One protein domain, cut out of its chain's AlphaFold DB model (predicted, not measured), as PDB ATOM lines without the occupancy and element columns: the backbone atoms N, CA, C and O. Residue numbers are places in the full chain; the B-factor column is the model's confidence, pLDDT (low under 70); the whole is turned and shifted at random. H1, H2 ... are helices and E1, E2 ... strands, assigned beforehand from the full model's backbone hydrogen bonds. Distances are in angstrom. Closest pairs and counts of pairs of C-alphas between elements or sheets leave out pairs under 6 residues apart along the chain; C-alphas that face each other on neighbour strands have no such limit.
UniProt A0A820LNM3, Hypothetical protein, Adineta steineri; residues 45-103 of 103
ATOM      1  N   ILE A  45     159.944 144.298 146.481       94.62
ATOM      2  CA  ILE A  45     159.898 144.230 145.018       94.62
ATOM      3  C   ILE A  45     158.431 144.288 144.590       94.62
ATOM      4  O   ILE A  45     157.646 143.431 144.988       94.62
ATOM      5  N   CYS A  46     158.064 145.290 143.790       92.88
ATOM      6  CA  CYS A  46     156.691 145.519 143.340       92.88
ATOM      7  C   CYS A  46     156.606 145.427 141.812       92.88
ATOM      8  O   CYS A  46     157.011 146.347 141.099       92.88
ATOM      9  N   PHE A  47     156.027 144.334 141.311       93.38
ATOM     10  CA  PHE A  47     155.535 144.247 139.934       93.38
ATOM     11  C   PHE A  47     154.069 144.663 139.928       93.38
ATOM     12  O   PHE A  47     153.166 143.842 140.076       93.38
ATOM     13  N   CYS A  48     153.853 145.968 139.873       91.06
ATOM     14  CA  CYS A  48     152.599 146.588 140.268       91.06
ATOM     15  C   CYS A  48     152.195 147.645 139.251       91.06
ATOM     16  O   CYS A  48     153.042 148.199 138.560       91.06
ATOM     17  N   LEU A  49     150.903 147.954 139.189       93.62
ATOM     18  CA  LEU A  49     150.406 149.099 138.431       93.62
ATOM     19  C   LEU A  49     150.627 150.405 139.216       93.62
ATOM     20  O   LEU A  49     150.927 150.395 140.411       93.62
ATOM     21  N   ASP A  50     150.435 151.537 138.551       92.06
ATOM     22  CA  ASP A  50     150.582 152.885 139.115       92.06
ATOM     23  C   ASP A  50     149.736 153.124 140.382       92.06
ATOM     24  O   ASP A  50     150.242 153.530 141.428       92.06
ATOM     25  N   HIS A  51     148.447 152.801 140.336       93.50
ATOM     26  CA  HIS A  51     147.534 152.939 141.472       93.50
ATOM     27  C   HIS A  51     147.870 151.970 142.612       93.50
ATOM     28  O   HIS A  51     147.626 152.269 143.780       93.50
ATOM     29  N   SER A  52     148.455 150.818 142.274       95.06
ATOM     30  CA  SER A  52     148.853 149.801 143.241       95.06
ATOM     31  C   SER A  52     150.016 150.296 144.098       95.06
ATOM     32  O   SER A  52     149.942 150.256 145.325       95.06
ATOM     33  N   ILE A  53     151.068 150.832 143.470       94.81
ATOM     34  CA  ILE A  53     152.200 151.380 144.222       94.81
ATOM     35  C   ILE A  53     151.795 152.625 145.023       94.81
ATOM     36  O   ILE A  53     152.222 152.774 146.165       94.81
ATOM     37  N   ARG A  54     150.882 153.454 144.499       95.38
ATOM     38  CA  ARG A  54     150.308 154.587 145.237       95.38
ATOM     39  C   ARG A  54     149.648 154.138 146.544       95.38
ATOM     40  O   ARG A  54     149.940 154.699 147.596       95.38
ATOM     41  N   ALA A  55     148.800 153.108 146.492       96.12
ATOM     42  CA  ALA A  55     148.149 152.559 147.680       96.12
ATOM     43  C   ALA A  55     149.163 151.974 148.680       96.12
ATOM     44  O   ALA A  55     149.008 152.150 149.886       96.12
ATOM     45  N   ILE A  56     150.225 151.332 148.186       96.00
ATOM     46  CA  ILE A  56     151.314 150.792 149.011       96.00
ATOM     47  C   ILE A  56     152.086 151.906 149.731       96.00
ATOM     48  O   ILE A  56     152.341 151.782 150.927       96.00
ATOM     49  N   LEU A  57     152.427 153.004 149.048       96.12
ATOM     50  CA  LEU A  57     153.111 154.147 149.667       96.12
ATOM     51  C   LEU A  57     152.269 154.761 150.795       96.12
ATOM     52  O   LEU A  57     152.788 155.027 151.878       96.12
ATOM     53  N   GLN A  58     150.963 154.922 150.566       96.75
ATOM     54  CA  GLN A  58     150.032 155.414 151.588       96.75
ATOM     55  C   GLN A  58     149.938 154.454 152.773       96.75
ATOM     56  O   GLN A  58     150.053 154.895 153.910       96.75
ATOM     57  N   ALA A  59     149.817 153.151 152.519       97.25
ATOM     58  CA  ALA A  59     149.761 152.133 153.562       97.25
ATOM     59  C   ALA A  59     151.027 152.110 154.435       97.25
ATOM     60  O   ALA A  59     150.944 152.038 155.659       97.25
ATOM     61  N   ILE A  60     152.214 152.199 153.825       97.00
ATOM     62  CA  ILE A  60     153.484 152.262 154.563       97.00
ATOM     63  C   ILE A  60     153.544 153.529 155.428       97.00
ATOM     64  O   ILE A  60     153.993 153.458 156.574       97.00
ATOM     65  N   ASN A  61     153.059 154.661 154.908       96.56
ATOM     66  CA  ASN A  61     152.978 155.913 155.654       96.56
ATOM     67  C   ASN A  61     151.996 155.819 156.838       96.56
ATOM     68  O   ASN A  61     152.359 156.164 157.958       96.56
ATOM     69  N   GLU A  62     150.785 155.292 156.623       95.94
ATOM     70  CA  GLU A  62     149.762 155.090 157.668       95.94
ATOM     71  C   GLU A  62     150.248 154.169 158.795       95.94
ATOM     72  O   GLU A  62     149.918 154.370 159.964       95.94
ATOM     73  N   LEU A  63     151.064 153.169 158.455       96.88
ATOM     74  CA  LEU A  63     151.655 152.237 159.414       96.88
ATOM     75  C   LEU A  63     152.906 152.786 160.117       96.88
ATOM     76  O   LEU A  63     153.474 152.087 160.956       96.88
ATOM     77  N   ASN A  64     153.345 154.010 159.802       95.81
ATOM     78  CA  ASN A  64     154.602 154.594 160.277       95.81
ATOM     79  C   ASN A  64     155.827 153.706 159.986       95.81
ATOM     80  O   ASN A  64     156.775 153.636 160.769       95.81
ATOM     81  N   TYR A  65     155.821 153.023 158.840       95.81
ATOM     82  CA  TYR A  65     156.943 152.218 158.348       95.81
ATOM     83  C   TYR A  65     157.824 152.999 157.364       95.81
ATOM     84  O   TYR A  65     158.468 152.428 156.482       95.81
ATOM     85  N   THR A  66     157.887 154.318 157.514       93.50
ATOM     86  CA  THR A  66     158.790 155.183 156.751       93.50
ATOM     87  C   THR A  66     160.239 154.722 156.935       93.50
ATOM     88  O   THR A  66     160.640 154.353 158.036       93.50
ATOM     89  N   GLN A  67     161.020 154.686 155.847       90.25
ATOM     90  CA  GLN A  67     162.403 154.169 155.807       90.25
ATOM     91  C   GLN A  67     162.580 152.692 156.211       90.25
ATOM     92  O   GLN A  67     163.704 152.194 156.268       90.25
ATOM     93  N   ARG A  68     161.493 151.951 156.461       93.81
ATOM     94  CA  ARG A  68     161.574 150.519 156.772       93.81
ATOM     95  C   ARG A  68     161.950 149.686 155.550       93.81
ATOM     96  O   ARG A  68     162.623 148.663 155.691       93.81
ATOM     97  N   PHE A  69     161.463 150.103 154.385       95.62
ATOM     98  CA  PHE A  69     161.618 149.391 153.128       95.62
ATOM     99  C   PHE A  69     162.260 150.283 152.072       95.62
ATOM    100  O   PHE A  69     161.899 151.448 151.941       95.62
ATOM    101  N   VAL A  70     163.147 149.696 151.274       96.00
ATOM    102  CA  VAL A  70     163.536 150.213 149.962       96.00
ATOM    103  C   VAL A  70     162.648 149.542 148.925       96.00
ATOM    104  O   VAL A  70     162.545 148.311 148.887       96.00
ATOM    105  N   ILE A  71     161.989 150.343 148.093       96.00
ATOM    106  CA  ILE A  71     161.081 149.838 147.064       96.00
ATOM    107  C   ILE A  71     161.845 149.683 145.751       96.00
ATOM    108  O   ILE A  71     162.455 150.632 145.266       96.00
ATOM    109  N   LEU A  72     161.766 148.493 145.160       96.12
ATOM    110  CA  LEU A  72     162.148 148.232 143.778       96.12
ATOM    111  C   LEU A  72     160.871 148.102 142.938       96.12
ATOM    112  O   LEU A  72     160.161 147.098 143.035       96.12
ATOM    113  N   GLY A  73     160.556 149.132 142.156       94.50
ATOM    114  CA  GLY A  73     159.364 149.200 141.311       94.50
ATOM    115  C   GLY A  73     159.642 148.847 139.849       94.50
ATOM    116  O   GLY A  73     160.738 149.072 139.334       94.50
ATOM    117  N   SER A  74     158.626 148.325 139.162       93.44
ATOM    118  CA  SER A  74     158.655 148.148 137.707       93.44
ATOM    119  C   SER A  74     158.501 149.480 136.945       93.44
ATOM    120  O   SER A  74     158.483 150.575 137.517       93.44
ATOM    121  N   ASP A  75     158.372 149.378 135.626       93.38
ATOM    122  CA  ASP A  75     158.168 150.470 134.669       93.38
ATOM    123  C   ASP A  75     156.867 151.259 134.854       93.38
ATOM    124  O   ASP A  75     156.759 152.402 134.414       93.38
ATOM    125  N   ALA A  76     155.901 150.705 135.582       90.94
ATOM    126  CA  ALA A  76     154.679 151.414 135.932       90.94
ATOM    127  C   ALA A  76     154.907 152.588 136.906       90.94
ATOM    128  O   ALA A  76     154.023 153.427 137.063       90.94
ATOM    129  N   TRP A  77     156.055 152.698 137.570       93.12
ATOM    130  CA  TRP A  77     156.412 153.936 138.267       93.12
ATOM    131  C   TRP A  77     157.349 154.777 137.400       93.12
ATOM    132  O   TRP A  77     156.992 155.903 137.054       93.12
ATOM    133  N   ALA A  78     158.494 154.219 136.991       93.62
ATOM    134  CA  ALA A  78     159.504 154.912 136.188       93.62
ATOM    135  C   ALA A  78     159.825 156.318 136.748       93.62
ATOM    136  O   ALA A  78     160.194 156.444 137.915       93.62
ATOM    137  N   ASP A  79     159.675 157.364 135.936       91.56
ATOM    138  CA  ASP A  79     159.903 158.779 136.255       91.56
ATOM    139  C   ASP A  79     158.606 159.551 136.576       91.56
ATOM    140  O   ASP A  79     158.595 160.782 136.659       91.56
ATOM    141  N   ARG A  80     157.491 158.840 136.789       92.69
ATOM    142  CA  ARG A  80     156.170 159.438 137.004       92.69
ATOM    143  C   ARG A  80     155.986 159.897 138.448       92.69
ATOM    144  O   ARG A  80     155.641 159.114 139.329       92.69
ATOM    145  N   LEU A  81     156.167 161.194 138.691       91.94
ATOM    146  CA  LEU A  81     156.012 161.788 140.028       91.94
ATOM    147  C   LEU A  81     154.567 161.769 140.547       91.94
ATOM    148  O   LEU A  81     154.359 161.678 141.750       91.94
ATOM    149  N   ASN A  82     153.565 161.787 139.663       92.06
ATOM    150  CA  ASN A  82     152.146 161.727 140.043       92.06
ATOM    151  C   ASN A  82     151.740 160.403 140.720       92.06
ATOM    152  O   ASN A  82     150.662 160.313 141.306       92.06
ATOM    153  N   VAL A  83     152.591 159.378 140.627       93.12
ATOM    154  CA  VAL A  83     152.420 158.100 141.319       93.12
ATOM    155  C   VAL A  83     152.658 158.244 142.823       93.12
ATOM    156  O   VAL A  83     152.063 157.494 143.593       93.12
ATOM    157  N   ILE A  84     153.481 159.211 143.242       94.06
ATOM    158  CA  ILE A  84     153.779 159.493 144.646       94.06
ATOM    159  C   ILE A  84     152.652 160.378 145.200       94.06
ATOM    160  O   ILE A  84     152.518 161.530 144.785       94.06
ATOM    161  N   PRO A  85     151.802 159.871 146.109       93.38
ATOM    162  CA  PRO A  85     150.794 160.706 146.744       93.38
ATOM    163  C   PRO A  85     151.438 161.721 147.695       93.38
ATOM    164  O   PRO A  85     152.481 161.456 148.292       93.38
ATOM    165  N   ASN A  86     150.774 162.863 147.877       91.31
ATOM    166  CA  ASN A  86     151.231 163.922 148.776       91.31
ATOM    167  C   ASN A  86     151.564 163.375 150.173       91.31
ATOM    168  O   ASN A  86     150.806 162.567 150.718       91.31
ATOM    169  N   ASN A  87     152.641 163.886 150.769       90.00
ATOM    170  CA  ASN A  87     153.131 163.517 152.100       90.00
ATOM    171  C   ASN A  87     153.643 162.069 152.209       90.00
ATOM    172  O   ASN A  87     153.723 161.530 153.312       90.00
ATOM    173  N   THR A  88     153.979 161.422 151.090       94.88
ATOM    174  CA  THR A  88     154.611 160.087 151.078       94.88
ATOM    175  C   THR A  88     155.979 160.081 150.391       94.88
ATOM    176  O   THR A  88     156.584 159.029 150.190       94.88
ATOM    177  N   GLU A  89     156.521 161.257 150.081       94.44
ATOM    178  CA  GLU A  89     157.825 161.442 149.443       94.44
ATOM    179  C   GLU A  89     158.952 160.834 150.291       94.44
ATOM    180  O   GLU A  89     159.891 160.246 149.761       94.44
ATOM    181  N   THR A  90     158.829 160.903 151.619       95.12
ATOM    182  CA  THR A  90     159.778 160.296 152.566       95.12
ATOM    183  C   THR A  90     159.748 158.769 152.545       95.12
ATOM    184  O   THR A  90     160.775 158.141 152.793       95.12
ATOM    185  N   VAL A  91     158.599 158.164 152.229       95.94
ATOM    186  CA  VAL A  91     158.457 156.711 152.051       95.94
ATOM    187  C   VAL A  91     159.073 156.268 150.726       95.94
ATOM    188  O   VAL A  91     159.710 155.220 150.662       95.94
ATOM    189  N   ALA A  92     158.906 157.073 149.676       94.94
ATOM    190  CA  ALA A  92     159.470 156.819 148.353       94.94
ATOM    191  C   ALA A  92     160.993 157.056 148.278       94.94
ATOM    192  O   ALA A  92     161.627 156.724 147.275       94.94
ATOM    193  N   LEU A  93     161.594 157.641 149.313       95.00
ATOM    194  CA  LEU A  93     162.997 158.036 149.314       95.00
ATOM    195  C   LEU A  93     163.913 156.802 149.245       95.00
ATOM    196  O   LEU A  93     163.818 155.886 150.057       95.00
ATOM    197  N   GLY A  94     164.808 156.785 148.253       93.81
ATOM    198  CA  GLY A  94     165.684 155.642 147.970       93.81
ATOM    199  C   GLY A  94     165.044 154.547 147.111       93.81
ATOM    200  O   GLY A  94     165.704 153.543 146.843       93.81
ATOM    201  N   ALA A  95     163.797 154.723 146.659       95.25
ATOM    202  CA  ALA A  95     163.177 153.798 145.720       95.25
ATOM    203  C   ALA A  95     163.935 153.758 144.385       95.25
ATOM    204  O   ALA A  95     164.422 154.773 143.884       95.25
ATOM    205  N   ILE A  96     164.005 152.564 143.803       96.50
ATOM    206  CA  ILE A  96     164.619 152.303 142.504       96.50
ATOM    207  C   ILE A  96     163.512 151.836 141.565       96.50
ATOM    208  O   ILE A  96     162.763 150.914 141.890       96.50
ATOM    209  N   THR A  97     163.406 152.456 140.396       95.75
ATOM    210  CA  THR A  97     162.418 152.103 139.371       95.75
ATOM    211  C   THR A  97     163.109 151.865 138.037       95.75
ATOM    212  O   THR A  97     164.245 152.286 137.811       95.75
ATOM    213  N   VAL A  98     162.428 151.154 137.146       94.62
ATOM    214  CA  VAL A  98     162.911 150.913 135.785       94.62
ATOM    215  C   VAL A  98     162.177 151.851 134.836       94.62
ATOM    216  O   VAL A  98     160.986 152.077 134.998       94.62
ATOM    217  N   ARG A  99     162.861 152.381 133.821       93.88
ATOM    218  CA  ARG A  99     162.215 153.030 132.676       93.88
ATOM    219  C   ARG A  99     162.669 152.348 131.402       93.88
ATOM    220  O   ARG A  99     163.868 152.193 131.178       93.88
ATOM    221  N   ILE A 100     161.711 151.935 130.582       91.56
ATOM    222  CA  ILE A 100     161.998 151.354 129.275       91.56
ATOM    223  C   ILE A 100     162.179 152.497 128.281       91.56
ATOM    224  O   ILE A 100     161.376 153.428 128.228       91.56
ATOM    225  N   PHE A 101     163.244 152.414 127.495       89.12
ATOM    226  CA  PHE A 101     163.501 153.300 126.374       89.12
ATOM    227  C   PHE A 101     163.439 152.460 125.105       89.12
ATOM    228  O   PHE A 101     164.164 151.473 124.997       89.12
ATOM    229  N   SER A 102     162.590 152.850 124.160       82.75
ATOM    230  CA  SER A 102     162.688 152.370 122.781       82.75
ATOM    231  C   SER A 102     163.376 153.451 121.962       82.75
ATOM    232  O   SER A 102     162.998 154.619 122.072       82.75
ATOM    233  N   GLN A 103     164.388 153.055 121.193       66.69
ATOM    234  CA  GLN A 103     164.898 153.860 120.081       66.69
ATOM    235  C   GLN A 103     163.969 153.730 118.877       66.69
ATOM    236  O   GLN A 103     163.268 152.691 118.800       66.69
TER     237      GLN A 103
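What this domain is: This is residues 45 to 103 of the 103 residues of the protein "Hypothetical protein" of Adineta steineri (UniProt A0A820LNM3). There is little regular structure here: the long helix H1 packs on the short helix H2, strand E1 runs between short parallel pairings with residues 45 to 46 and 96 to 97, and loops fill out the body. A tail ending at Gln 103 makes the length. The 59 printed residues hold H1, E1 and H2 in that order, mostly helix, with 21 in named elements; the whole is compact, radius of gyration of the C-alphas 11.1 A, spanning 41 by 18 by 16 A.

How they stand to each other: Start at H1, residues 50 to 62, where every O i to N i+4 pair is within hydrogen-bond range. With residues 57 to 61 alone it touches H2, residues 89 to 92, too short for such a pair; the closest C-alphas, of Leu 57 and Val 91, are 6.4 A apart. E1, residues 70 to 73, pairs with no named strand and is only just apart from H1, at 8.0 A. Its closest C-alpha pair with H2 is Ile 71 and Ala 92, 7.3 A.

Where its parts are: Find C-alpha 50 at (150.582, 152.885, 139.115); H1 runs 18.7 A from there. E1 covers 9.7 A, and H2, 5.0 A long, ends at (159.470, 156.819, 148.353).

The domain as a whole: The C-alphas farthest apart, of Leu 63 and Gln 103, are 41.5 A apart. The printed part has no cut; the link from E1 to H2 is long, and residue 103 alone is under pLDDT 70.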